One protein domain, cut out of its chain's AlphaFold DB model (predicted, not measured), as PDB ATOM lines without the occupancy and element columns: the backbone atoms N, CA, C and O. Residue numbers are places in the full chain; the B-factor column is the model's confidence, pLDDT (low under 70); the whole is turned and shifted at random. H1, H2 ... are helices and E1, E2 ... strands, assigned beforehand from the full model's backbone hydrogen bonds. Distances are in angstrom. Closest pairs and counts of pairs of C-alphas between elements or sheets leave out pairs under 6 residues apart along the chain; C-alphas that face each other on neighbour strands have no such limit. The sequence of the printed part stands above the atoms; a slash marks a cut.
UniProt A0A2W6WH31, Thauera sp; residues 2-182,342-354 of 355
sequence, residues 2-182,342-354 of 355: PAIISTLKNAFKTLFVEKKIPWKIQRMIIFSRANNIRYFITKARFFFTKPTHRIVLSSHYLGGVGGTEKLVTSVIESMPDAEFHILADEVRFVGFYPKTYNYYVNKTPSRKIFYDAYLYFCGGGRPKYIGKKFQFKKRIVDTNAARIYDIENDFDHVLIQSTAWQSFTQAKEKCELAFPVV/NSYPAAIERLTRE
ATOM      1  N   PRO A   2      96.558  98.579 105.376       48.69
ATOM      2  CA  PRO A   2      95.237  99.115 105.763       48.69
ATOM      3  C   PRO A   2      95.084  99.437 107.262       48.69
ATOM      4  O   PRO A   2      94.485 100.448 107.623       48.69
ATOM      5  N   ALA A   3      95.688  98.625 108.139       51.12
ATOM      6  CA  ALA A   3      95.616  98.806 109.593       51.12
ATOM      7  C   ALA A   3      96.266 100.120 110.075       51.12
ATOM      8  O   ALA A   3      95.679 100.841 110.875       51.12
ATOM      9  N   ILE A   4      97.422 100.492 109.509       60.81
ATOM     10  CA  ILE A   4      98.142 101.735 109.844       60.81
ATOM     11  C   ILE A   4      97.307 102.970 109.465       60.81
ATOM     12  O   ILE A   4      97.263 103.953 110.203       60.81
ATOM     13  N   ILE A   5      96.593 102.905 108.337       53.19
ATOM     14  CA  ILE A   5      95.723 103.991 107.863       53.19
ATOM     15  C   ILE A   5      94.523 104.186 108.807       53.19
ATOM     16  O   ILE A   5      94.132 105.324 109.068       53.19
ATOM     17  N   SER A   6      93.962 103.102 109.354       55.56
ATOM     18  CA  SER A   6      92.832 103.150 110.295       55.56
ATOM     19  C   SER A   6      93.223 103.751 111.654       55.56
ATOM     20  O   SER A   6      92.560 104.667 112.143       55.56
ATOM     21  N   THR A   7      94.360 103.335 112.223       63.34
ATOM     22  CA  THR A   7      94.862 103.869 113.501       63.34
ATOM     23  C   THR A   7      95.191 105.361 113.414       63.34
ATOM     24  O   THR A   7      94.855 106.124 114.319       63.34
ATOM     25  N   LEU A   8      95.771 105.806 112.292       54.81
ATOM     26  CA  LEU A   8      96.028 107.225 112.052       54.81
ATOM     27  C   LEU A   8      94.723 108.032 112.026       54.81
ATOM     28  O   LEU A   8      94.638 109.053 112.707       54.81
ATOM     29  N   LYS A   9      93.685 107.563 111.316       56.25
ATOM     30  CA  LYS A   9      92.379 108.251 111.232       56.25
ATOM     31  C   LYS A   9      91.744 108.506 112.605       56.25
ATOM     32  O   LYS A   9      91.207 109.591 112.819       56.25
ATOM     33  N   ASN A  10      91.842 107.557 113.538       58.03
ATOM     34  CA  ASN A  10      91.261 107.707 114.876       58.03
ATOM     35  C   ASN A  10      92.015 108.727 115.741       58.03
ATOM     36  O   ASN A  10      91.375 109.556 116.381       58.03
ATOM     37  N   ALA A  11      93.351 108.753 115.685       60.28
ATOM     38  CA  ALA A  11      94.155 109.760 116.387       60.28
ATOM     39  C   ALA A  11      93.926 111.192 115.855       60.28
ATOM     40  O   ALA A  11      94.047 112.170 116.594       60.28
ATOM     41  N   PHE A  12      93.565 111.335 114.574       54.22
ATOM     42  CA  PHE A  12      93.212 112.631 113.985       54.22
ATOM     43  C   PHE A  12      91.875 113.177 114.490       54.22
ATOM     44  O   PHE A  12      91.719 114.393 114.583       54.22
ATOM     45  N   LYS A  13      90.920 112.308 114.837       56.34
ATOM     46  CA  LYS A  13      89.590 112.739 115.281       56.34
ATOM     47  C   LYS A  13      89.641 113.403 116.662       56.34
ATOM     48  O   LYS A  13      88.959 114.395 116.880       56.34
ATOM     49  N   THR A  14      90.498 112.916 117.557       54.84
ATOM     50  CA  THR A  14      90.665 113.437 118.924       54.84
ATOM     51  C   THR A  14      91.429 114.762 118.979       54.84
ATOM     52  O   THR A  14      91.091 115.634 119.768       54.84
ATOM     53  N   LEU A  15      92.418 114.973 118.105       51.81
ATOM     54  CA  LEU A  15      93.288 116.160 118.156       51.81
ATOM     55  C   LEU A  15      92.641 117.459 117.633       51.81
ATOM     56  O   LEU A  15      93.146 118.546 117.907       51.81
ATOM     57  N   PHE A  16      91.556 117.360 116.862       51.03
ATOM     58  CA  PHE A  16      90.925 118.503 116.186       51.03
ATOM     59  C   PHE A  16      89.676 119.045 116.888       51.03
ATOM     60  O   PHE A  16      89.235 120.144 116.559       51.03
ATOM     61  N   VAL A  17      89.129 118.315 117.861       53.59
ATOM     62  CA  VAL A  17      87.894 118.708 118.556       53.59
ATOM     63  C   VAL A  17      88.160 119.708 119.694       53.59
ATOM     64  O   VAL A  17      87.275 120.486 120.028       53.59
ATOM     65  N   GLU A  18      89.385 119.793 120.232       49.72
ATOM     66  CA  GLU A  18      89.632 120.541 121.483       49.72
ATOM     67  C   GLU A  18      90.359 121.891 121.358       49.72
ATOM     68  O   GLU A  18      90.435 122.629 122.340       49.72
ATOM     69  N   LYS A  19      90.880 122.293 120.190       51.97
ATOM     70  CA  LYS A  19      91.565 123.598 120.060       51.97
ATOM     71  C   LYS A  19      91.075 124.398 118.857       51.97
ATOM     72  O   LYS A  19      91.191 123.950 117.717       51.97
ATOM     73  N   LYS A  20      90.603 125.629 119.122       62.06
ATOM     74  CA  LYS A  20      90.275 126.693 118.146       62.06
ATOM     75  C   LYS A  20      91.532 127.158 117.392       62.06
ATOM     76  O   LYS A  20      91.975 128.294 117.518       62.06
ATOM     77  N   ILE A  21      92.152 126.264 116.631       65.81
ATOM     78  CA  ILE A  21      93.240 126.611 115.720       65.81
ATOM     79  C   ILE A  21      92.603 127.298 114.502       65.81
ATOM     80  O   ILE A  21      91.676 126.731 113.920       65.81
ATOM     81  N   PRO A  22      93.085 128.482 114.078       78.81
ATOM     82  CA  PRO A  22      92.619 129.128 112.858       78.81
ATOM     83  C   PRO A  22      92.654 128.162 111.672       78.81
ATOM     84  O   PRO A  22      93.657 127.486 111.436       78.81
ATOM     85  N   TRP A  23      91.579 128.117 110.891       68.94
ATOM     86  CA  TRP A  23      91.402 127.140 109.809       68.94
ATOM     87  C   TRP A  23      92.548 127.130 108.778       68.94
ATOM     88  O   TRP A  23      92.922 126.077 108.259       68.94
ATOM     89  N   LYS A  24      93.196 128.281 108.543       70.50
ATOM     90  CA  LYS A  24      94.408 128.381 107.708       70.50
ATOM     91  C   LYS A  24      95.581 127.559 108.270       70.50
ATOM     92  O   LYS A  24      96.267 126.878 107.514       70.50
ATOM     93  N   ILE A  25      95.783 127.569 109.589       72.94
ATOM     94  CA  ILE A  25      96.844 126.805 110.266       72.94
ATOM     95  C   ILE A  25      96.498 125.313 110.281       72.94
ATOM     96  O   ILE A  25      97.364 124.483 110.010       72.94
ATOM     97  N   GLN A  26      95.229 124.958 110.508       69.88
ATOM     98  CA  GLN A  26      94.765 123.570 110.395       69.88
ATOM     99  C   GLN A  26      95.055 122.992 109.003       69.88
ATOM    100  O   GLN A  26      95.619 121.901 108.894       69.88
ATOM    101  N   ARG A  27      94.764 123.754 107.939       72.38
ATOM    102  CA  ARG A  27      95.107 123.380 106.561       72.38
ATOM    103  C   ARG A  27      96.610 123.192 106.358       72.38
ATOM    104  O   ARG A  27      96.993 122.203 105.744       72.38
ATOM    105  N   MET A  28      97.459 124.064 106.906       70.69
ATOM    106  CA  MET A  28      98.919 123.907 106.816       70.69
ATOM    107  C   MET A  28      99.443 122.663 107.552       70.69
ATOM    108  O   MET A  28     100.339 121.982 107.054       70.69
ATOM    109  N   ILE A  29      98.879 122.322 108.715       71.00
ATOM    110  CA  ILE A  29      99.267 121.117 109.468       71.00
ATOM    111  C   ILE A  29      98.848 119.854 108.710       71.00
ATOM    112  O   ILE A  29      99.648 118.928 108.565       71.00
ATOM    113  N   ILE A  30      97.615 119.826 108.195       73.62
ATOM    114  CA  ILE A  30      97.116 118.723 107.364       73.62
ATOM    115  C   ILE A  30      97.968 118.600 106.094       73.62
ATOM    116  O   ILE A  30      98.381 117.496 105.757       73.62
ATOM    117  N   PHE A  31      98.311 119.721 105.454       68.12
ATOM    118  CA  PHE A  31      99.192 119.784 104.285       68.12
ATOM    119  C   PHE A  31     100.566 119.169 104.563       68.12
ATOM    120  O   PHE A  31     100.999 118.261 103.855       68.12
ATOM    121  N   SER A  32     101.236 119.631 105.621       71.62
ATOM    122  CA  SER A  32     102.567 119.148 105.993       71.62
ATOM    123  C   SER A  32     102.536 117.651 106.301       71.62
ATOM    124  O   SER A  32     103.350 116.888 105.786       71.62
ATOM    125  N   ARG A  33     101.535 117.186 107.060       75.00
ATOM    126  CA  ARG A  33     101.393 115.765 107.404       75.00
ATOM    127  C   ARG A  33     101.054 114.894 106.197       75.00
ATOM    128  O   ARG A  33     101.685 113.855 106.030       75.00
ATOM    129  N   ALA A  34     100.116 115.308 105.344       76.88
ATOM    130  CA  ALA A  34      99.734 114.554 104.151       76.88
ATOM    131  C   ALA A  34     100.907 114.424 103.168       76.88
ATOM    132  O   ALA A  34     101.178 113.328 102.679       76.88
ATOM    133  N   ASN A  35     101.652 115.510 102.944       79.00
ATOM    134  CA  ASN A  35     102.838 115.481 102.090       79.00
ATOM    135  C   ASN A  35     103.982 114.673 102.702       79.00
ATOM    136  O   ASN A  35     104.653 113.950 101.971       79.00
ATOM    137  N   ASN A  36     104.185 114.728 104.020       82.50
ATOM    138  CA  ASN A  36     105.197 113.906 104.683       82.50
ATOM    139  C   ASN A  36     104.849 112.414 104.595       82.50
ATOM    140  O   ASN A  36     105.700 111.619 104.212       82.50
ATOM    141  N   ILE A  37     103.598 112.028 104.870       86.88
ATOM    142  CA  ILE A  37     103.148 110.633 104.735       86.88
ATOM    143  C   ILE A  37     103.311 110.161 103.288       86.88
ATOM    144  O   ILE A  37     103.921 109.118 103.057       86.88
ATOM    145  N   ARG A  38     102.837 110.940 102.304       87.50
ATOM    146  CA  ARG A  38     103.010 110.614 100.880       87.50
ATOM    147  C   ARG A  38     104.483 110.475 100.508       87.50
ATOM    148  O   ARG A  38     104.834 109.532  99.807       87.50
ATOM    149  N   TYR A  39     105.337 111.372 100.993       90.00
ATOM    150  CA  TYR A  39     106.779 111.306 100.780       90.00
ATOM    151  C   TYR A  39     107.362 109.989 101.303       90.00
ATOM    152  O   TYR A  39     108.086 109.321 100.567       90.00
ATOM    153  N   PHE A  40     107.022 109.582 102.531       91.06
ATOM    154  CA  PHE A  40     107.497 108.318 103.095       91.06
ATOM    155  C   PHE A  40     106.986 107.109 102.313       91.06
ATOM    156  O   PHE A  40     107.775 106.211 102.037       91.06
ATOM    157  N   ILE A  41     105.714 107.099 101.901       91.25
ATOM    158  CA  ILE A  41     105.144 106.013 101.086       91.25
ATOM    159  C   ILE A  41     105.851 105.929  99.730       91.25
ATOM    160  O   ILE A  41     106.290 104.853  99.340       91.25
ATOM    161  N   THR A  42     106.014 107.061  99.042       91.56
ATOM    162  CA  THR A  42     106.669 107.131  97.725       91.56
ATOM    163  C   THR A  42     108.126 106.685  97.824       91.56
ATOM    164  O   THR A  42     108.587 105.858  97.043       91.56
ATOM    165  N   LYS A  43     108.851 107.168  98.843       92.00
ATOM    166  CA  LYS A  43     110.239 106.770  99.098       92.00
ATOM    167  C   LYS A  43     110.355 105.285  99.440       92.00
ATOM    168  O   LYS A  43     111.255 104.633  98.935       92.00
ATOM    169  N   ALA A  44     109.463 104.750 100.275       93.00
ATOM    170  CA  ALA A  44     109.448 103.326 100.598       93.00
ATOM    171  C   ALA A  44     109.159 102.484  99.350       93.00
ATOM    172  O   ALA A  44     109.879 101.528  99.086       93.00
ATOM    173  N   ARG A  45     108.171 102.875  98.533       93.06
ATOM    174  CA  ARG A  45     107.863 102.210  97.260       93.06
ATOM    175  C   ARG A  45     109.102 102.120  96.374       93.06
ATOM    176  O   ARG A  45     109.481 101.017  95.987       93.06
ATOM    177  N   PHE A  46     109.755 103.251  96.109       95.12
ATOM    178  CA  PHE A  46     110.908 103.283  95.208       95.12
ATOM    179  C   PHE A  46     112.233 102.833  95.840       95.12
ATOM    180  O   PHE A  46     113.242 102.692  95.154       95.12
ATOM    181  N   PHE A  47     112.232 102.560  97.146       93.56
ATOM    182  CA  PHE A  47     113.305 101.819  97.799       93.56
ATOM    183  C   PHE A  47     113.229 100.321  97.463       93.56
ATOM    184  O   PHE A  47     114.261  99.700  97.236       93.56
ATOM    185  N   PHE A  48     112.019  99.751  97.395       93.62
ATOM    186  CA  PHE A  48     111.813  98.330  97.078       93.62
ATOM    187  C   PHE A  48     111.649  98.041  95.583       93.62
ATOM    188  O   PHE A  48     111.907  96.926  95.143       93.62
ATOM    189  N   THR A  49     111.211  99.024  94.798       94.00
ATOM    190  CA  THR A  49     110.966  98.882  93.356       94.00
ATOM    191  C   THR A  49     111.699  99.984  92.607       94.00
ATOM    192  O   THR A  49     111.555 101.155  92.933       94.00
ATOM    193  N   LYS A  50     112.518  99.645  91.610       95.75
ATOM    194  CA  LYS A  50     113.170 100.678  90.796       95.75
ATOM    195  C   LYS A  50     112.103 101.341  89.907       95.75
ATOM    196  O   LYS A  50     111.366 100.603  89.256       95.75
ATOM    197  N   PRO A  51     112.010 102.683  89.860       97.31
ATOM    198  CA  PRO A  51     111.063 103.341  88.968       97.31
ATOM    199  C   PRO A  51     111.400 103.039  87.507       97.31
ATOM    200  O   PRO A  51     112.581 102.959  87.154       97.31
ATOM    201  N   THR A  52     110.373 102.909  86.663       97.44
ATOM    202  CA  THR A  52     110.563 102.758  85.208       97.44
ATOM    203  C   THR A  52     111.091 104.048  84.592       97.44
ATOM    204  O   THR A  52     111.949 103.997  83.720       97.44
ATOM    205  N   HIS A  53     110.620 105.190  85.101       98.25
ATOM    206  CA  HIS A  53     111.049 106.531  84.716       98.25
ATOM    207  C   HIS A  53     111.183 107.425  85.943       98.25
ATOM    208  O   HIS A  53     110.399 107.323  86.887       98.25
ATOM    209  N   ARG A  54     112.123 108.363  85.904       98.38
ATOM    210  CA  ARG A  54     112.215 109.503  86.814       98.38
ATOM    211  C   ARG A  54     111.909 110.776  86.047       98.38
ATOM    212  O   ARG A  54     112.687 111.201  85.195       98.38
ATOM    213  N   ILE A  55     110.789 111.399  86.384       98.62
ATOM    214  CA  ILE A  55     110.232 112.528  85.642       98.62
ATOM    215  C   ILE A  55     110.164 113.745  86.558       98.62
ATOM    216  O   ILE A  55     109.693 113.664  87.692       98.62
ATOM    217  N   VAL A  56     110.605 114.897  86.067       98.62
ATOM    218  CA  VAL A  56     110.335 116.187  86.709       98.62
ATOM    219  C   VAL A  56     109.206 116.867  85.948       98.62
ATOM    220  O   VAL A  56     109.267 116.948  84.728       98.62
ATOM    221  N   LEU A  57     108.186 117.360  86.649       98.38
ATOM    222  CA  LEU A  57     107.022 118.009  86.046       98.38
ATOM    223  C   LEU A  57     106.864 119.421  86.607       98.38
ATOM    224  O   LEU A  57     106.731 119.589  87.815       98.38
ATOM    225  N   SER A  58     106.836 120.430  85.741       98.12
ATOM    226  CA  SER A  58     106.488 121.813  86.080       98.12
ATOM    227  C   SER A  58     105.075 122.130  85.590       98.12
ATOM    228  O   SER A  58     104.791 121.971  84.407       98.12
ATOM    229  N   SER A  59     104.204 122.610  86.476       97.56
ATOM    230  CA  SER A  59     102.834 123.037  86.147       97.56
ATOM    231  C   SER A  59     102.464 124.274  86.956       97.56
ATOM    232  O   SER A  59     102.963 124.450  88.062       97.56
ATOM    233  N   HIS A  60     101.589 125.138  86.447       96.12
ATOM    234  CA  HIS A  60     101.088 126.243  87.264       96.12
ATOM    235  C   HIS A  60     100.148 125.731  88.372       96.12
ATOM    236  O   HIS A  60     100.267 126.138  89.525       96.12
ATOM    237  N   TYR A  61      99.296 124.751  88.049       95.56
ATOM    238  CA  TYR A  61      98.316 124.167  88.968       95.56
ATOM    239  C   TYR A  61      98.578 122.677  89.239       95.56
ATOM    240  O   TYR A  61      98.873 121.904  88.321       95.56
ATOM    241  N   LEU A  62      98.404 122.258  90.495       95.88
ATOM    242  CA  LEU A  62      98.262 120.860  90.914       95.88
ATOM    243  C   LEU A  62      96.995 120.713  91.762       95.88
ATOM    244  O   LEU A  62      96.962 121.140  92.919       95.88
ATOM    245  N   GLY A  63      95.982 120.057  91.199       94.50
ATOM    246  CA  GLY A  63      94.662 119.928  91.808       94.50
ATOM    247  C   GLY A  63      93.788 121.171  91.689       94.50
ATOM    248  O   GLY A  63      94.277 122.293  91.604       94.50
ATOM    249  N   GLY A  64      92.475 120.960  91.642       92.00
ATOM    250  CA  GLY A  64      91.497 121.943  91.184       92.00
ATOM    251  C   GLY A  64      90.449 121.311  90.271       92.00
ATOM    252  O   GLY A  64      90.218 120.104  90.320       92.00
ATOM    253  N   VAL A  65      89.779 122.122  89.456       89.44
ATOM    254  CA  VAL A  65      88.676 121.681  88.575       89.44
ATOM    255  C   VAL A  65      88.922 122.002  87.096       89.44
ATOM    256  O   VAL A  65      88.061 121.726  86.264       89.44
ATOM    257  N   GLY A  66      90.085 122.569  86.758       90.31
ATOM    258  CA  GLY A  66      90.442 122.958  85.398       90.31
ATOM    259  C   GLY A  66      91.069 121.844  84.553       90.31
ATOM    260  O   GLY A  66      91.361 120.736  85.013       90.31
ATOM    261  N   GLY A  67      91.261 122.155  83.268       92.75
ATOM    262  CA  GLY A  67      91.856 121.238  82.295       92.75
ATOM    263  C   GLY A  67      93.334 120.937  82.560       92.75
ATOM    264  O   GLY A  67      93.768 119.811  82.337       92.75
ATOM    265  N   THR A  68      94.104 121.898  83.087       93.94
ATOM    266  CA  THR A  68      95.506 121.668  83.475       93.94
ATOM    267  C   THR A  68      95.597 120.644  84.603       93.94
ATOM    268  O   THR A  68      96.428 119.743  84.567       93.94
ATOM    269  N   GLU A  69      94.720 120.736  85.597       95.38
ATOM    270  CA  GLU A  69      94.721 119.842  86.752       95.38
ATOM    271  C   GLU A  69      94.287 118.424  86.372       95.38
ATOM    272  O   GLU A  69      94.886 117.452  86.846       95.38
ATOM    273  N   LYS A  70      93.314 118.302  85.454       95.75
ATOM    274  CA  LYS A  70      92.974 117.027  84.800       95.75
ATOM    275  C   LYS A  70      94.173 116.441  84.065       95.75
ATOM    276  O   LYS A  70      94.456 115.259  84.233       95.75
ATOM    277  N   LEU A  71      94.889 117.259  83.292       96.88
ATOM    278  CA  LEU A  71      96.050 116.822  82.523       96.88
ATOM    279  C   LEU A  71      97.149 116.267  83.431       96.88
ATOM    280  O   LEU A  71      97.570 115.126  83.269       96.88
ATOM    281  N   VAL A  72      97.562 117.052  84.428       97.19
ATOM    282  CA  VAL A  72      98.582 116.647  85.405       97.19
ATOM    283  C   VAL A  72      98.173 115.357  86.115       97.19
ATOM    284  O   VAL A  72      98.975 114.429  86.208       97.19
ATOM    285  N   THR A  73      96.918 115.265  86.561       97.62
ATOM    286  CA  THR A  73      96.387 114.055  87.206       97.62
ATOM    287  C   THR A  73      96.433 112.850  86.284       97.62
ATOM    288  O   THR A  73      96.977 111.817  86.663       97.62
ATOM    289  N   SER A  74      95.939 112.994  85.057       97.81
ATOM    290  CA  SER A  74      95.916 111.921  84.066       97.81
ATOM    291  C   SER A  74      97.315 111.366  83.778       97.81
ATOM    292  O   SER A  74      97.505 110.149  83.771       97.81
ATOM    293  N   VAL A  75      98.315 112.235  83.612       98.06
ATOM    294  CA  VAL A  75      99.703 111.822  83.348       98.06
ATOM    295  C   VAL A  75     100.304 111.072  84.535       98.06
ATOM    296  O   VAL A  75     100.882 110.003  84.362       98.06
ATOM    297  N   ILE A  76     100.133 111.584  85.754       98.19
ATOM    298  CA  ILE A  76     100.704 110.956  86.956       98.19
ATOM    299  C   ILE A  76     100.054 109.599  87.239       98.19
ATOM    300  O   ILE A  76     100.747 108.638  87.586       98.19
ATOM    301  N   GLU A  77      98.728 109.519  87.114       97.88
ATOM    302  CA  GLU A  77      97.968 108.311  87.444       97.88
ATOM    303  C   GLU A  77      98.081 107.222  86.373       97.88
ATOM    304  O   GLU A  77      98.010 106.040  86.703       97.88
ATOM    305  N   SER A  78      98.333 107.589  85.111       98.06
ATOM    306  CA  SER A  78      98.566 106.625  84.025       98.06
ATOM    307  C   SER A  78      99.969 106.009  84.021       98.06
ATOM    308  O   SER A  78     100.196 105.028  83.316       98.06
ATOM    309  N   MET A  79     100.899 106.525  84.832       98.06
ATOM    310  CA  MET A  79     102.267 106.007  84.959       98.06
ATOM    311  C   MET A  79     102.592 105.632  86.416       98.06
ATOM    312  O   MET A  79     103.505 106.211  87.014       98.06
ATOM    313  N   PRO A  80     101.874 104.671  87.030       97.19
ATOM    314  CA  PRO A  80     101.998 104.394  88.460       97.19
ATOM    315  C   PRO A  80     103.404 103.950  88.883       97.19
ATOM    316  O   PRO A  80     103.746 104.135  90.050       97.19
ATOM    317  N   ASP A  81     104.205 103.395  87.968       97.19
ATOM    318  CA  ASP A  81     105.568 102.901  88.222       97.19
ATOM    319  C   ASP A  81     106.677 103.917  87.896       97.19
ATOM    320  O   ASP A  81     107.857 103.640  88.121       97.19
ATOM    321  N   ALA A  82     106.313 105.108  87.415       98.19
ATOM    322  CA  ALA A  82     107.228 106.233  87.265       98.19
ATOM    323  C   ALA A  82     107.285 107.073  88.549       98.19
ATOM    324  O   ALA A  82     106.274 107.269  89.220       98.19
ATOM    325  N   GLU A  83     108.461 107.599  88.878       98.12
ATOM    326  CA  GLU A  83     108.691 108.523  89.988       98.12
ATOM    327  C   GLU A  83     108.607 109.972  89.489       98.12
ATOM    328  O   GLU A  83     109.451 110.414  88.708       98.12
ATOM    329  N   PHE A  84     107.628 110.737  89.976       98.44
ATOM    330  CA  PHE A  84     107.447 112.143  89.607       98.44
ATOM    331  C   PHE A  84     107.964 113.113  90.679       98.44
ATOM    332  O   PHE A  84     107.661 112.996  91.866       98.44
ATOM    333  N   HIS A  85     108.671 114.155  90.252       98.06
ATOM    334  CA  HIS A  85     109.005 115.333  91.057       98.06
ATOM    335  C   HIS A  85     108.226 116.527  90.512       98.06
ATOM    336  O   HIS A  85     108.602 117.112  89.500       98.06
ATOM    337  N   ILE A  86     107.121 116.870  91.169       97.81
ATOM    338  CA  ILE A  86     106.195 117.907  90.715       97.81
ATOM    339  C   ILE A  86     106.575 119.245  91.340       97.81
ATOM    340  O   ILE A  86     106.652 119.369  92.565       97.81
ATOM    341  N   LEU A  87     106.752 120.251  90.495       97.38
ATOM    342  CA  LEU A  87     106.932 121.648  90.852       97.38
ATOM    343  C   LEU A  87     105.698 122.423  90.391       97.38
ATOM    344  O   LEU A  87     105.524 122.661  89.197       97.38
ATOM    345  N   ALA A  88     104.845 122.780  91.347       96.69
ATOM    346  CA  ALA A  88     103.607 123.501  91.107       96.69
ATOM    347  C   ALA A  88     103.563 124.818  91.882       96.69
ATOM    348  O   ALA A  88     103.832 124.832  93.089       96.69
ATOM    349  N   ASP A  89     103.209 125.904  91.193       95.56
ATOM    350  CA  ASP A  89     103.084 127.233  91.804       95.56
ATOM    351  C   ASP A  89     101.874 127.275  92.752       95.56
ATOM    352  O   ASP A  89     101.981 127.709  93.901       95.56
ATOM    353  N   GLU A  90     100.741 126.736  92.300       94.44
ATOM    354  CA  GLU A  90      99.506 126.612  93.064       94.44
ATOM    355  C   GLU A  90      99.132 125.143  93.297       94.44
ATOM    356  O   GLU A  90      98.923 124.370  92.362       94.44
ATOM    357  N   VAL A  91      98.981 124.756  94.568       94.31
ATOM    358  CA  VAL A  91      98.582 123.394  94.957       94.31
ATOM    359  C   VAL A  91      97.245 123.418  95.689       94.31
ATOM    360  O   VAL A  91      97.123 124.022  96.758       94.31
ATOM    361  N   ARG A  92      96.249 122.700  95.160       92.38
ATOM    362  CA  ARG A  92      94.917 122.546  95.758       92.38
ATOM    363  C   ARG A  92      94.602 121.061  95.939       92.38
ATOM    364  O   ARG A  92      94.520 120.316  94.980       92.38
ATOM    365  N   PHE A  93      94.356 120.608  97.164       90.25
ATOM    366  CA  PHE A  93      94.081 119.187  97.467       90.25
ATOM    367  C   PHE A  93      92.606 118.817  97.279       90.25
ATOM    368  O   PHE A  93      92.014 118.136  98.114       90.25
ATOM    369  N   VAL A  94      91.989 119.341  96.225       89.56
ATOM    370  CA  VAL A  94      90.569 119.163  95.906       89.56
ATOM    371  C   VAL A  94      90.413 118.929  94.407       89.56
ATOM    372  O   VAL A  94      91.287 119.311  93.631       89.56
ATOM    373  N   GLY A  95      89.301 118.317  94.003       91.19
ATOM    374  CA  GLY A  95      89.018 118.021  92.599       91.19
ATOM    375  C   GLY A  95      90.028 117.044  91.987       91.19
ATOM    376  O   GLY A  95      90.286 115.987  92.562       91.19
ATOM    377  N   PHE A  96      90.593 117.389  90.826       93.88
ATOM    378  CA  PHE A  96      91.560 116.581  90.073       93.88
ATOM    379  C   PHE A  96      92.943 116.619  90.711       93.88
ATOM    380  O   PHE A  96      93.862 117.258  90.208       93.88
ATOM    381  N   TYR A  97      93.062 115.964  91.858       95.12
ATOM    382  CA  TYR A  97      94.309 115.814  92.582       95.12
ATOM    383  C   TYR A  97      94.757 114.341  92.532       95.12
ATOM    384  O   TYR A  97      93.962 113.479  92.921       95.12
ATOM    385  N   PRO A  98      96.006 114.029  92.122       95.56
ATOM    386  CA  PRO A  98      96.428 112.647  91.918       95.56
ATOM    387  C   PRO A  98      96.344 111.802  93.196       95.56
ATOM    388  O   PRO A  98      96.872 112.169  94.258       95.56
ATOM    389  N   LYS A  99      95.707 110.640  93.083       93.94
ATOM    390  CA  LYS A  99      95.421 109.678  94.155       93.94
ATOM    391  C   LYS A  99      96.538 108.652  94.346       93.94
ATOM    392  O   LYS A  99      96.563 107.961  95.363       93.94
ATOM    393  N   THR A 100      97.464 108.559  93.400       94.19
ATOM    394  CA  THR A 100      98.622 107.663  93.460       94.19
ATOM    395  C   THR A 100      99.680 108.131  94.471       94.19
ATOM    396  O   THR A 100      99.640 109.234  95.023       94.19
ATOM    397  N   TYR A 101     100.650 107.255  94.745       95.19
ATOM    398  CA  TYR A 101     101.770 107.501  95.665       95.19
ATOM    399  C   TYR A 101     103.116 107.337  94.952       95.19
ATOM    400  O   TYR A 101     104.014 106.649  95.431       95.19
ATOM    401  N   ASN A 102     103.211 107.907  93.754       96.94
ATOM    402  CA  ASN A 102     104.376 107.834  92.878       96.94
ATOM    403  C   ASN A 102     104.996 109.219  92.624       96.94
ATOM    404  O   ASN A 102     105.696 109.413  91.637       96.94
ATOM    405  N   TYR A 103     104.734 110.197  93.499       97.19
ATOM    406  CA  TYR A 103     105.176 111.569  93.279       97.19
ATOM    407  C   TYR A 103     105.532 112.345  94.550       97.19
ATOM    408  O   TYR A 103     104.997 112.121  95.641       97.19
ATOM    409  N   TYR A 104     106.398 113.336  94.364       96.19
ATOM    410  CA  TYR A 104     106.754 114.367  95.331       96.19
ATOM    411  C   TYR A 104     106.196 115.719  94.886       96.19
ATOM    412  O   TYR A 104     106.211 116.028  93.700       96.19
ATOM    413  N   VAL A 105     105.735 116.545  95.831       95.94
ATOM    414  CA  VAL A 105     105.209 117.894  95.546       95.94
ATOM    415  C   VAL A 105     106.137 118.945  96.134       95.94
ATOM    416  O   VAL A 105     106.410 118.920  97.336       95.94
ATOM    417  N   ASN A 106     106.611 119.863  95.291       95.31
ATOM    418  CA  ASN A 106     107.475 120.996  95.630       95.31
ATOM    419  C   ASN A 106     108.706 120.606  96.462       95.31
ATOM    420  O   ASN A 106     109.205 121.374  97.287       95.31
ATOM    421  N   LYS A 107     109.214 119.391  96.234       93.19
ATOM    422  CA  LYS A 107     110.524 118.956  96.711       93.19
ATOM    423  C   LYS A 107     111.534 119.212  95.608       93.19
ATOM    424  O   LYS A 107     111.318 118.822  94.466       93.19
ATOM    425  N   THR A 108     112.626 119.881  95.959       92.62
ATOM    426  CA  THR A 108     113.700 120.179  95.013       92.62
ATOM    427  C   THR A 108     114.273 118.873  94.453       92.62
ATOM    428  O   THR A 108     114.732 118.048  95.249       92.62
ATOM    429  N   PRO A 109     114.285 118.691  93.119       94.75
ATOM    430  CA  PRO A 109     114.950 117.559  92.482       94.75
ATOM    431  C   PRO A 109     116.431 117.484  92.882       94.75
ATOM    432  O   PRO A 109     117.068 118.500  93.175       94.75
ATOM    433  N   SER A 110     117.008 116.286  92.898       95.75
ATOM    434  CA  SER A 110     118.431 116.116  93.207       95.75
ATOM    435  C   SER A 110     119.275 116.396  91.970       95.75
ATOM    436  O   SER A 110     119.091 115.764  90.938       95.75
ATOM    437  N   ARG A 111     120.285 117.265  92.086       95.81
ATOM    438  CA  ARG A 111     121.256 117.510  90.998       95.81
ATOM    439  C   ARG A 111     122.137 116.304  90.662       95.81
ATOM    440  O   ARG A 111     122.818 116.330  89.650       95.81
ATOM    441  N   LYS A 112     122.159 115.281  91.524       96.62
ATOM    442  CA  LYS A 112     122.944 114.052  91.322       96.62
ATOM    443  C   LYS A 112     122.209 113.004  90.482       96.62
ATOM    444  O   LYS A 112     122.793 111.976  90.166       96.62
ATOM    445  N   ILE A 113     120.923 113.217  90.206       96.25
ATOM    446  CA  ILE A 113     120.102 112.292  89.431       96.25
ATOM    447  C   ILE A 113     120.052 112.798  87.992       96.25
ATOM    448  O   ILE A 113     119.737 113.963  87.755       96.25
ATOM    449  N   PHE A 114     120.341 111.902  87.051       96.81
ATOM    450  CA  PHE A 114     120.013 112.085  85.644       96.81
ATOM    451  C   PHE A 114     118.563 111.633  85.444       96.81
ATOM    452  O   PHE A 114     118.246 110.468  85.695       96.81
ATOM    453  N   TYR A 115     117.675 112.568  85.116       98.12
ATOM    454  CA  TYR A 115     116.242 112.308  84.964       98.12
ATOM    455  C   TYR A 115     115.916 111.913  83.522       98.12
ATOM    456  O   TYR A 115     116.521 112.429  82.583       98.12
ATOM    457  N   ASP A 116     114.929 111.040  83.336       98.25
ATOM    458  CA  ASP A 116     114.535 110.561  82.008       98.25
ATOM    459  C   ASP A 116     113.784 111.648  81.229       98.25
ATOM    460  O   ASP A 116     114.022 111.847  80.042       98.25
ATOM    461  N   ALA A 117     112.926 112.418  81.903       98.50
ATOM    462  CA  ALA A 117     112.190 113.500  81.261       98.50
ATOM    463  C   ALA A 117     111.984 114.713  82.174       98.50
ATOM    464  O   ALA A 117     111.781 114.590  83.387       98.50
ATOM    465  N   TYR A 118     111.976 115.891  81.556       98.69
ATOM    466  CA  TYR A 118     111.405 117.112  82.107       98.69
ATOM    467  C   TYR A 118     110.141 117.476  81.336       98.69
ATOM    468  O   TYR A 118     110.231 117.788  80.155       98.69
ATOM    469  N   LEU A 119     108.987 117.455  82.001       98.50
ATOM    470  CA  LEU A 119     107.704 117.876  81.448       98.50
ATOM    471  C   LEU A 119     107.379 119.298  81.915       98.50
ATOM    472  O   LEU A 119     107.374 119.576  83.115       98.50
ATOM    473  N   TYR A 120     107.079 120.197  80.984       98.31
ATOM    474  CA  TYR A 120     106.715 121.585  81.271       98.31
ATOM    475  C   TYR A 120     105.331 121.900  80.711       98.31
ATOM    476  O   TYR A 120     105.163 121.946  79.500       98.31
ATOM    477  N   PHE A 121     104.332 122.099  81.569       97.25
ATOM    478  CA  PHE A 121     102.954 122.352  81.139       97.25
ATOM    479  C   PHE A 121     102.641 123.849  81.186       97.25
ATOM    480  O   PHE A 121     102.624 124.452  82.260       97.25
ATOM    481  N   CYS A 122     102.350 124.443  80.027       93.62
ATOM    482  CA  CYS A 122     102.083 125.880  79.880       93.62
ATOM    483  C   CYS A 122     100.627 126.301  80.161       93.62
ATOM    484  O   CYS A 122     100.254 127.455  79.947       93.62
ATOM    485  N   GLY A 123      99.775 125.379  80.608       84.88
ATOM    486  CA  GLY A 123      98.353 125.651  80.796       84.88
ATOM    487  C   GLY A 123      98.039 126.422  82.069       84.88
ATOM    488  O   GLY A 123      98.409 125.998  83.164       84.88
ATOM    489  N   GLY A 124      97.272 127.505  81.942       79.69
ATOM    490  CA  GLY A 124      96.836 128.322  83.079       79.69
ATOM    491  C   GLY A 124      97.909 129.258  83.642       79.69
ATOM    492  O   GLY A 124      97.636 129.977  84.593       79.69
ATOM    493  N   GLY A 125      99.109 129.274  83.056       88.12
ATOM    494  CA  GLY A 125     100.231 130.111  83.471       88.12
ATOM    495  C   GLY A 125     101.561 129.566  82.949       88.12
ATOM    496  O   GLY A 125     101.619 128.483  82.371       88.12
ATOM    497  N   ARG A 126     102.652 130.308  83.161       91.06
ATOM    498  CA  ARG A 126     104.015 129.856  82.843       91.06
ATOM    499  C   ARG A 126     104.729 129.464  84.132       91.06
ATOM    500  O   ARG A 126     105.259 130.354  84.801       91.06
ATOM    501  N   PRO A 127     104.747 128.170  84.503       94.06
ATOM    502  CA  PRO A 127     105.426 127.755  85.716       94.06
ATOM    503  C   PRO A 127     106.927 128.016  85.622       94.06
ATOM    504  O   PRO A 127     107.494 128.246  84.550       94.06
ATOM    505  N   LYS A 128     107.614 127.954  86.757       94.12
ATOM    506  CA  LYS A 128     109.063 128.161  86.790       94.12
ATOM    507  C   LYS A 128     109.805 127.115  85.948       94.12
ATOM    508  O   LYS A 128     109.830 125.935  86.297       94.12
ATOM    509  N   TYR A 129     110.494 127.565  84.899       96.75
ATOM    510  CA  TYR A 129     111.372 126.713  84.096       96.75
ATOM    511  C   TYR A 129     112.657 126.355  84.859       96.75
ATOM    512  O   TYR A 129     113.350 127.221  85.407       96.75
ATOM    513  N   ILE A 130     112.991 125.064  84.893       97.06
ATOM    514  CA  ILE A 130     114.198 124.544  85.556       97.06
ATOM    515  C   ILE A 130     115.054 123.641  84.662       97.06
ATOM    516  O   ILE A 130     116.039 123.085  85.150       97.06
ATOM    517  N   GLY A 131     114.732 123.535  83.368       95.81
ATOM    518  CA  GLY A 131     115.416 122.641  82.425       95.81
ATOM    519  C   GLY A 131     116.931 122.864  82.328       95.81
ATOM    520  O   GLY A 131     117.672 121.919  82.107       95.81
ATOM    521  N   LYS A 132     117.410 124.089  82.591       96.50
ATOM    522  CA  LYS A 132     118.844 124.455  82.606       96.50
ATOM    523  C   LYS A 132     119.571 124.143  83.926       96.50
ATOM    524  O   LYS A 132     120.783 124.303  84.009       96.50
ATOM    525  N   LYS A 133     118.852 123.774  84.993       96.75
ATOM    526  CA  LYS A 133     119.415 123.608  86.355       96.75
ATOM    527  C   LYS A 133     119.708 122.159  86.738       96.75
ATOM    528  O   LYS A 133     120.375 121.934  87.749       96.75
ATOM    529  N   PHE A 134     119.170 121.211  85.985       97.31
ATOM    530  CA  PHE A 134     119.257 119.778  86.241       97.31
ATOM    531  C   PHE A 134     119.531 119.052  84.927       97.31
ATOM    532  O   PHE A 134     119.439 119.647  83.856       97.31
ATOM    533  N   GLN A 135     119.899 117.780  85.025       97.12
ATOM    534  CA  GLN A 135     120.221 116.963  83.867       97.12
ATOM    535  C   GLN A 135     119.015 116.106  83.488       97.12
ATOM    536  O   GLN A 135     118.468 115.391  84.331       97.12
ATOM    537  N   PHE A 136     118.625 116.194  82.220       97.75
ATOM    538  CA  PHE A 136     117.474 115.507  81.652       97.75
ATOM    539  C   PHE A 136     117.889 114.818  80.359       97.75
ATOM    540  O   PHE A 136     118.597 115.431  79.561       97.75
ATOM    541  N   LYS A 137     117.415 113.590  80.130       97.44
ATOM    542  CA  LYS A 137     117.550 112.945  78.819       97.44
ATOM    543  C   LYS A 137     116.734 113.693  77.765       97.44
ATOM    544  O   LYS A 137     117.240 113.938  76.677       97.44
ATOM    545  N   LYS A 138     115.496 114.077  78.102       98.12
ATOM    546  CA  LYS A 138     114.608 114.862  77.233       98.12
ATOM    547  C   LYS A 138     113.912 115.985  78.000       98.12
ATOM    548  O   LYS A 138     113.441 115.788  79.121       98.12
ATOM    549  N   ARG A 139     113.808 117.160  77.384       98.50
ATOM    550  CA  ARG A 139     113.009 118.305  77.837       98.50
ATOM    551  C   ARG A 139     111.822 118.458  76.904       98.50
ATOM    552  O   ARG A 139     111.986 118.660  75.705       98.50
ATOM    553  N   ILE A 140     110.635 118.367  77.469       98.56
ATOM    554  CA  ILE A 140     109.384 118.247  76.741       98.56
ATOM    555  C   ILE A 140     108.441 119.334  77.256       98.56
ATOM    556  O   ILE A 140     108.225 119.452  78.465       98.56
ATOM    557  N   VAL A 141     107.880 120.132  76.352       98.12
ATOM    558  CA  VAL A 141     106.860 121.133  76.687       98.12
ATOM    559  C   VAL A 141     105.502 120.687  76.183       98.12
ATOM    560  O   VAL A 141     105.373 120.275  75.040       98.12
ATOM    561  N   ASP A 142     104.486 120.806  77.026       97.38
ATOM    562  CA  ASP A 142     103.095 120.733  76.612       97.38
ATOM    563  C   ASP A 142     102.514 122.138  76.498       97.38
ATOM    564  O   ASP A 142     102.531 122.916  77.460       97.38
ATOM    565  N   THR A 143     101.988 122.458  75.320       93.94
ATOM    566  CA  THR A 143     101.455 123.795  75.056       93.94
ATOM    567  C   THR A 143     100.200 124.092  75.875       93.94
ATOM    568  O   THR A 143     100.025 125.228  76.299       93.94
ATOM    569  N   ASN A 144      99.326 123.107  76.109       90.00
ATOM    570  CA  ASN A 144      98.007 123.253  76.732       90.00
ATOM    571  C   ASN A 144      97.282 124.560  76.338       90.00
ATOM    572  O   ASN A 144      96.846 125.345  77.183       90.00
ATOM    573  N   ALA A 145      97.196 124.807  75.026       88.50
ATOM    574  CA  ALA A 145      96.637 126.013  74.405       88.50
ATOM    575  C   ALA A 145      97.400 127.338  74.601       88.50
ATOM    576  O   ALA A 145      96.895 128.398  74.226       88.50
ATOM    577  N   ALA A 146      98.595 127.318  75.180       92.44
ATOM    578  CA  ALA A 146      99.443 128.490  75.310       92.44
ATOM    579  C   ALA A 146     100.395 128.618  74.117       92.44
ATOM    580  O   ALA A 146     100.945 127.638  73.617       92.44
ATOM    581  N   ARG A 147     100.641 129.860  73.698       94.81
ATOM    582  CA  ARG A 147     101.690 130.184  72.729       94.81
ATOM    583  C   ARG A 147     103.061 130.137  73.408       94.81
ATOM    584  O   ARG A 147     103.274 130.823  74.414       94.81
ATOM    585  N   ILE A 148     103.981 129.365  72.832       95.75
ATOM    586  CA  ILE A 148     105.308 129.083  73.404       95.75
ATOM    587  C   ILE A 148     106.484 129.534  72.524       95.75
ATOM    588  O   ILE A 148     107.613 129.120  72.772       95.75
ATOM    589  N   TYR A 149     106.253 130.379  71.514       95.81
ATOM    590  CA  TYR A 149     107.274 130.780  70.524       95.81
ATOM    591  C   TYR A 149     108.576 131.306  71.148       95.81
ATOM    592  O   TYR A 149     109.660 131.094  70.624       95.81
ATOM    593  N   ASP A 150     108.487 131.982  72.289       95.62
ATOM    594  CA  ASP A 150     109.633 132.567  72.981       95.62
ATOM    595  C   ASP A 150     110.429 131.567  73.836       95.62
ATOM    596  O   ASP A 150     111.526 131.893  74.286       95.62
ATOM    597  N   ILE A 151     109.903 130.358  74.061       95.88
ATOM    598  CA  ILE A 151     110.541 129.327  74.896       95.88
ATOM    599  C   ILE A 151     110.699 127.970  74.200       95.88
ATOM    600  O   ILE A 151     111.344 127.091  74.756       95.88
ATOM    601  N   GLU A 152     110.161 127.756  72.999       95.62
ATOM    602  CA  GLU A 152     110.188 126.444  72.320       95.62
ATOM    603  C   GLU A 152     111.607 125.923  72.013       95.62
ATOM    604  O   GLU A 152     111.826 124.717  71.893       95.62
ATOM    605  N   ASN A 153     112.605 126.809  71.954       97.12
ATOM    606  CA  ASN A 153     114.016 126.435  71.802       97.12
ATOM    607  C   ASN A 153     114.665 125.900  73.087       97.12
ATOM    608  O   ASN A 153     115.720 125.271  73.023       97.12
ATOM    609  N   ASP A 154     114.028 126.086  74.243       97.81
ATOM    610  CA  ASP A 154     114.480 125.520  75.517       97.81
ATOM    611  C   ASP A 154     114.068 124.043  75.701       97.81
ATOM    612  O   ASP A 154     114.411 123.431  76.726       97.81
ATOM    613  N   PHE A 155     113.363 123.474  74.716       98.25
ATOM    614  CA  PHE A 155     112.831 122.115  74.715       98.25
ATOM    615  C   PHE A 155     113.277 121.325  73.481       98.25
ATOM    616  O   PHE A 155     113.485 121.870  72.392       98.25
ATOM    617  N   ASP A 156     113.407 120.018  73.691       98.12
ATOM    618  CA  ASP A 156     113.775 119.041  72.672       98.12
ATOM    619  C   ASP A 156     112.525 118.589  71.893       98.12
ATOM    620  O   ASP A 156     112.603 118.386  70.685       98.12
ATOM    621  N   HIS A 157     111.365 118.510  72.563       98.38
ATOM    622  CA  HIS A 157     110.078 118.125  71.965       98.38
ATOM    623  C   HIS A 157     108.923 119.015  72.449       98.38
ATOM    624  O   HIS A 157     108.938 119.516  73.581       98.38
ATOM    625  N   VAL A 158     107.899 119.165  71.606       98.06
ATOM    626  CA  VAL A 158     106.653 119.889  71.889       98.06
ATOM    627  C   VAL A 158     105.477 118.921  71.775       98.06
ATOM    628  O   VAL A 158     105.202 118.399  70.702       98.06
ATOM    629  N   LEU A 159     104.761 118.696  72.871       97.62
ATOM    630  CA  LEU A 159     103.548 117.890  72.873       97.62
ATOM    631  C   LEU A 159     102.350 118.727  72.428       97.62
ATOM    632  O   LEU A 159     102.105 119.836  72.924       97.62
ATOM    633  N   ILE A 160     101.607 118.166  71.479       95.81
ATOM    634  CA  ILE A 160     100.412 118.757  70.889       95.81
ATOM    635  C   ILE A 160      99.225 117.799  71.022       95.81
ATOM    636  O   ILE A 160      99.356 116.578  70.967       95.81
ATOM    637  N   GLN A 161      98.043 118.383  71.202       94.56
ATOM    638  CA  GLN A 161      96.788 117.670  71.479       94.56
ATOM    639  C   GLN A 161      95.712 117.948  70.420       94.56
ATOM    640  O   GLN A 161      94.555 117.569  70.587       94.56
ATOM    641  N   SER A 162      96.065 118.676  69.359       91.75
ATOM    642  CA  SER A 162      95.119 119.206  68.382       91.75
ATOM    643  C   SER A 162      95.775 119.405  67.028       91.75
ATOM    644  O   SER A 162      96.992 119.567  66.923       91.75
ATOM    645  N   THR A 163      94.953 119.434  65.984       91.69
ATOM    646  CA  THR A 163      95.392 119.746  64.620       91.69
ATOM    647  C   THR A 163      95.691 121.234  64.412       91.69
ATOM    648  O   THR A 163      96.287 121.587  63.402       91.69
ATOM    649  N   ALA A 164      95.330 122.096  65.368       90.62
ATOM    650  CA  ALA A 164      95.546 123.544  65.337       90.62
ATOM    651  C   ALA A 164      96.845 123.977  66.048       90.62
ATOM    652  O   ALA A 164      96.959 125.104  66.547       90.62
ATOM    653  N   TRP A 165      97.827 123.077  66.119       91.38
ATOM    654  CA  TRP A 165      99.088 123.259  66.837       91.38
ATOM    655  C   TRP A 165      99.909 124.467  66.360       91.38
ATOM    656  O   TRP A 165     100.640 125.057  67.156       91.38
ATOM    657  N   GLN A 166      99.740 124.894  65.104       93.88
ATOM    658  CA  GLN A 166     100.417 126.059  64.517       93.88
ATOM    659  C   GLN A 166     100.094 127.362  65.258       93.88
ATOM    660  O   GLN A 166     100.826 128.340  65.148       93.88
ATOM    661  N   SER A 167      98.996 127.392  66.020       91.75
ATOM    662  CA  SER A 167      98.637 128.542  66.857       91.75
ATOM    663  C   SER A 167      99.519 128.674  68.108       91.75
ATOM    664  O   SER A 167      99.494 129.717  68.773       91.75
ATOM    665  N   PHE A 168     100.261 127.616  68.454       93.50
ATOM    666  CA  PHE A 168     100.936 127.462  69.741       93.50
ATOM    667  C   PHE A 168     102.455 127.328  69.632       93.50
ATOM    668  O   PHE A 168     103.158 127.843  70.502       93.50
ATOM    669  N   THR A 169     102.964 126.704  68.567       95.62
ATOM    670  CA  THR A 169     104.405 126.523  68.315       95.62
ATOM    671  C   THR A 169     104.759 126.738  66.839       95.62
ATOM    672  O   THR A 169     103.916 126.526  65.964       95.62
ATOM    673  N   GLN A 170     105.993 127.173  66.564       96.19
ATOM    674  CA  GLN A 170     106.560 127.258  65.210       96.19
ATOM    675  C   GLN A 170     107.488 126.072  64.895       96.19
ATOM    676  O   GLN A 170     107.761 125.805  63.725       96.19
ATOM    677  N   ALA A 171     107.914 125.325  65.915       94.44
ATOM    678  CA  ALA A 171     108.816 124.180  65.809       94.44
ATOM    679  C   ALA A 171     108.088 122.897  65.361       94.44
ATOM    680  O   ALA A 171     107.943 121.935  66.122       94.44
ATOM    681  N   LYS A 172     107.596 122.880  64.113       95.25
ATOM    682  CA  LYS A 172     106.866 121.741  63.522       95.25
ATOM    683  C   LYS A 172     107.631 120.421  63.667       95.25
ATOM    684  O   LYS A 172     107.031 119.392  63.948       95.25
ATOM    685  N   GLU A 173     108.941 120.455  63.472       96.56
ATOM    686  CA  GLU A 173     109.841 119.302  63.532       96.56
ATOM    687  C   GLU A 173     110.000 118.706  64.936       96.56
ATOM    688  O   GLU A 173     110.463 117.578  65.064       96.56
ATOM    689  N   LYS A 174     109.608 119.445  65.980       96.94
ATOM    690  CA  LYS A 174     109.635 118.986  67.375       96.94
ATOM    691  C   LYS A 174     108.284 118.466  67.862       96.94
ATOM    692  O   LYS A 174     108.188 118.037  69.013       96.94
ATOM    693  N   CYS A 175     107.236 118.593  67.048       97.25
ATOM    694  CA  CYS A 175     105.871 118.312  67.466       97.25
ATOM    695  C   CYS A 175     105.603 116.810  67.548       97.25
ATOM    696  O   CYS A 175     105.798 116.083  66.581       97.25
ATOM    697  N   GLU A 176     105.056 116.383  68.680       97.12
ATOM    698  CA  GLU A 176     104.642 115.010  68.951       97.12
ATOM    699  C   GLU A 176     103.207 114.994  69.471       97.12
ATOM    700  O   GLU A 176     102.823 115.814  70.311       97.12
ATOM    701  N   LEU A 177     102.404 114.048  68.991       96.94
ATOM    702  CA  LEU A 177     101.056 113.852  69.513       96.94
ATOM    703  C   LEU A 177     101.123 113.153  70.872       96.94
ATOM    704  O   LEU A 177     101.727 112.086  71.011       96.94
ATOM    705  N   ALA A 178     100.465 113.744  71.866       97.81
ATOM    706  CA  ALA A 178     100.295 113.133  73.177       97.81
ATOM    707  C   ALA A 178      98.940 113.505  73.780       97.81
ATOM    708  O   ALA A 178      98.648 114.676  74.014       97.81
ATOM    709  N   PHE A 179      98.128 112.499  74.081       97.88
ATOM    710  CA  PHE A 179      96.792 112.656  74.637       97.88
ATOM    711  C   PHE A 179      96.722 112.144  76.077       97.88
ATOM    712  O   PHE A 179      97.328 111.118  76.415       97.88
ATOM    713  N   PRO A 180      95.986 112.834  76.961       97.44
ATOM    714  CA  PRO A 180      95.780 112.363  78.318       97.44
ATOM    715  C   PRO A 180      94.911 111.102  78.334       97.44
ATOM    716  O   PRO A 180      93.940 110.974  77.591       97.44
ATOM    717  N   VAL A 181      95.208 110.197  79.263       98.00
ATOM    718  CA  VAL A 181      94.366 109.037  79.567       98.00
ATOM    719  C   VAL A 181      93.155 109.508  80.381       98.00
ATOM    720  O   VAL A 181      93.192 109.554  81.616       98.00
ATOM    721  N   VAL A 182      92.084 109.905  79.689       97.69
ATOM    722  CA  VAL A 182      90.889 110.539  80.286       97.69
ATOM    723  C   VAL A 182      90.246 109.673  81.367       97.69
ATOM    724  O   VAL A 182      89.815 110.207  82.389       97.69
ATOM    725  N   ASN A 342      98.939 107.095  71.078       98.12
ATOM    726  CA  ASN A 342      99.394 108.474  71.216       98.12
ATOM    727  C   ASN A 342      99.148 109.026  72.624       98.12
ATOM    728  O   ASN A 342      98.952 110.223  72.788       98.12
ATOM    729  N   SER A 343      99.133 108.183  73.656       98.38
ATOM    730  CA  SER A 343      98.966 108.643  75.040       98.38
ATOM    731  C   SER A 343     100.253 109.274  75.592       98.38
ATOM    732  O   SER A 343     101.342 108.982  75.101       98.38
ATOM    733  N   TYR A 344     100.175 110.099  76.647       98.06
ATOM    734  CA  TYR A 344     101.394 110.610  77.315       98.06
ATOM    735  C   TYR A 344     102.372 109.508  77.732       98.06
ATOM    736  O   TYR A 344     103.557 109.672  77.448       98.06
ATOM    737  N   PRO A 345     101.942 108.396  78.369       98.31
ATOM    738  CA  PRO A 345     102.852 107.295  78.664       98.31
ATOM    739  C   PRO A 345     103.571 106.773  77.415       98.31
ATOM    740  O   PRO A 345     104.787 106.613  77.442       98.31
ATOM    741  N   ALA A 346     102.844 106.571  76.309       98.31
ATOM    742  CA  ALA A 346     103.421 106.080  75.060       98.31
ATOM    743  C   ALA A 346     104.389 107.091  74.423       98.31
ATOM    744  O   ALA A 346     105.477 106.711  73.994       98.31
ATOM    745  N   ALA A 347     104.030 108.377  74.399       98.12
ATOM    746  CA  ALA A 347     104.890 109.442  73.888       98.12
ATOM    747  C   ALA A 347     106.172 109.577  74.721       98.12
ATOM    748  O   ALA A 347     107.263 109.619  74.162       98.12
ATOM    749  N   ILE A 348     106.060 109.576  76.053       97.94
ATOM    750  CA  ILE A 348     107.222 109.633  76.948       97.94
ATOM    751  C   ILE A 348     108.129 108.428  76.707       97.94
ATOM    752  O   ILE A 348     109.322 108.628  76.521       97.94
ATOM    753  N   GLU A 349     107.581 107.213  76.639       97.62
ATOM    754  CA  GLU A 349     108.363 105.998  76.382       97.62
ATOM    755  C   GLU A 349     109.124 106.059  75.048       97.62
ATOM    756  O   GLU A 349     110.298 105.696  74.992       97.62
ATOM    757  N   ARG A 350     108.482 106.522  73.965       97.44
ATOM    758  CA  ARG A 350     109.153 106.681  72.663       97.44
ATOM    759  C   ARG A 350     110.306 107.675  72.765       97.44
ATOM    760  O   ARG A 350     111.450 107.334  72.467       97.44
ATOM    761  N   LEU A 351     110.011 108.870  73.273       97.06
ATOM    762  CA  LEU A 351     110.970 109.966  73.352       97.06
ATOM    763  C   LEU A 351     112.151 109.646  74.267       97.06
ATOM    764  O   LEU A 351     113.277 110.042  73.983       97.06
ATOM    765  N   THR A 352     111.939 108.918  75.362       95.94
ATOM    766  CA  THR A 352     113.020 108.543  76.281       95.94
ATOM    767  C   THR A 352     113.792 107.308  75.830       95.94
ATOM    768  O   THR A 352     114.821 107.025  76.440       95.94
ATOM    769  N   ARG A 353     113.382 106.580  74.783       93.62
ATOM    770  CA  ARG A 353     114.137 105.432  74.243       93.62
ATOM    771  C   ARG A 353     115.123 105.799  73.147       93.62
ATOM    772  O   ARG A 353     116.172 105.167  73.088       93.62
ATOM    773  N   GLU A 354     114.824 106.806  72.337       77.75
ATOM    774  CA  GLU A 354     115.728 107.308  71.296       77.75
ATOM    775  C   GLU A 354     117.070 107.734  71.926       77.75
ATOM    776  O   GLU A 354     117.115 108.621  72.790       77.75
TER     777      GLU A 354
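Overview. This is residues 2 to 182 and 342 to 354 of the 355 residues of a protein of Thauera sp (UniProt A0A2W6WH31). One twisted sheet of seven parallel strands makes the body, with H3 in its curl and H4 farther along the same face. The long helix H2 covers the E3 and E2 end of the sheet, and beyond it residues 2 to 11 of H1 and residues 17 to 25 stick out. The printed part has 194 residues, with named elements in the order H1 H2 E1 H3 E2 E3 E4 E5 E6 E7 H4: four helices and seven strands, class mixed. The sheet order is E3 E2 E1 E4 E5 E6 E7. The whole is compact, with a radius of gyration of the C-alphas of 18.1 A, yet elongated in outline, spanning 60 by 35 by 31 A.

Along the chain. The strands are E1, residues 54 to 64, 24.6 A long from C-alpha 54 at (112.215, 109.503, 86.814); E2, residues 83 to 95, 22.0 A; E3, residues 103 to 105; E4, residues 114 to 121, 20.4 A; E5, residues 135 to 142, 19.0 A; E6, residues 157 to 160; and E7, residues 175 to 177. E1 bends by 87 degrees at residue 60, E2 by 108 degrees at residue 89 and E5 by 66 degrees at residue 138. The helices are H1, residues 2 to 15, 21.2 A, from C-alpha 2 at (95.237, 99.115, 105.763); H2, residues 23 to 48, 37.5 A; H3, residues 67 to 78, 16.2 A; and H4, residues 344 to 353, 14.1 A, ending at C-alpha 353 at (114.137, 105.432, 74.243).

Arrangement. Within hydrogen-bond range are N 104 and O 84 for E3 and E2, 2.8 A; N 57 and O 85 for E2 and E1, 2.9 A; N 58 and O 119 for E1 and E4, 2.8 A; N 140 and O 118 for E4 and E5, 2.8 A; N 159 and O 141 for E5 and E6, 2.8 A; and N 176 and O 158 for E6 and E7, 2.9 A. E1, H3 and E2 form a strand-helix-strand unit, two parallel neighbour strands with a helix between, its crossover right-handed. H3 and H4 are on the same face, making two layers, helices over a sheet; the closest C-alphas of E1 and H3, Gly 63 and Glu 69, are 5.1 A apart, and those of E4 and H4, Asp 116 and Thr 352, 6.3 A. H3, with residues 75 to 78 alone, and H4 only just touch, only at their ends, with 3 pairs of C-alphas within 8 A, the closest Val 75 and Tyr 344 at 6.4 A. H2 is on the sheet over E3 and E2 at a height of 8.7 A; its closest C-alphas to E3 are Tyr 39 and Tyr 104, 6.2 A. H1 and H2 are apart. Every O i to N i+4 pair is within hydrogen-bond range in H2, H3 and H4, and 8 of 10 in H1.

Size, cuts and confidence. The C-alphas farthest apart, Glu 18 and Glu 173, are 61.4 A apart. Residues 183 to 341 are not printed, and C-alphas 182 and 342 are 12.6 A apart across the cut. The links E4 to E5, E5 to E6 and E6 to E7 are long. Mean pLDDT of the printed part is 89.5; residues 2 to 21, 23, 26 and 31 are under 70.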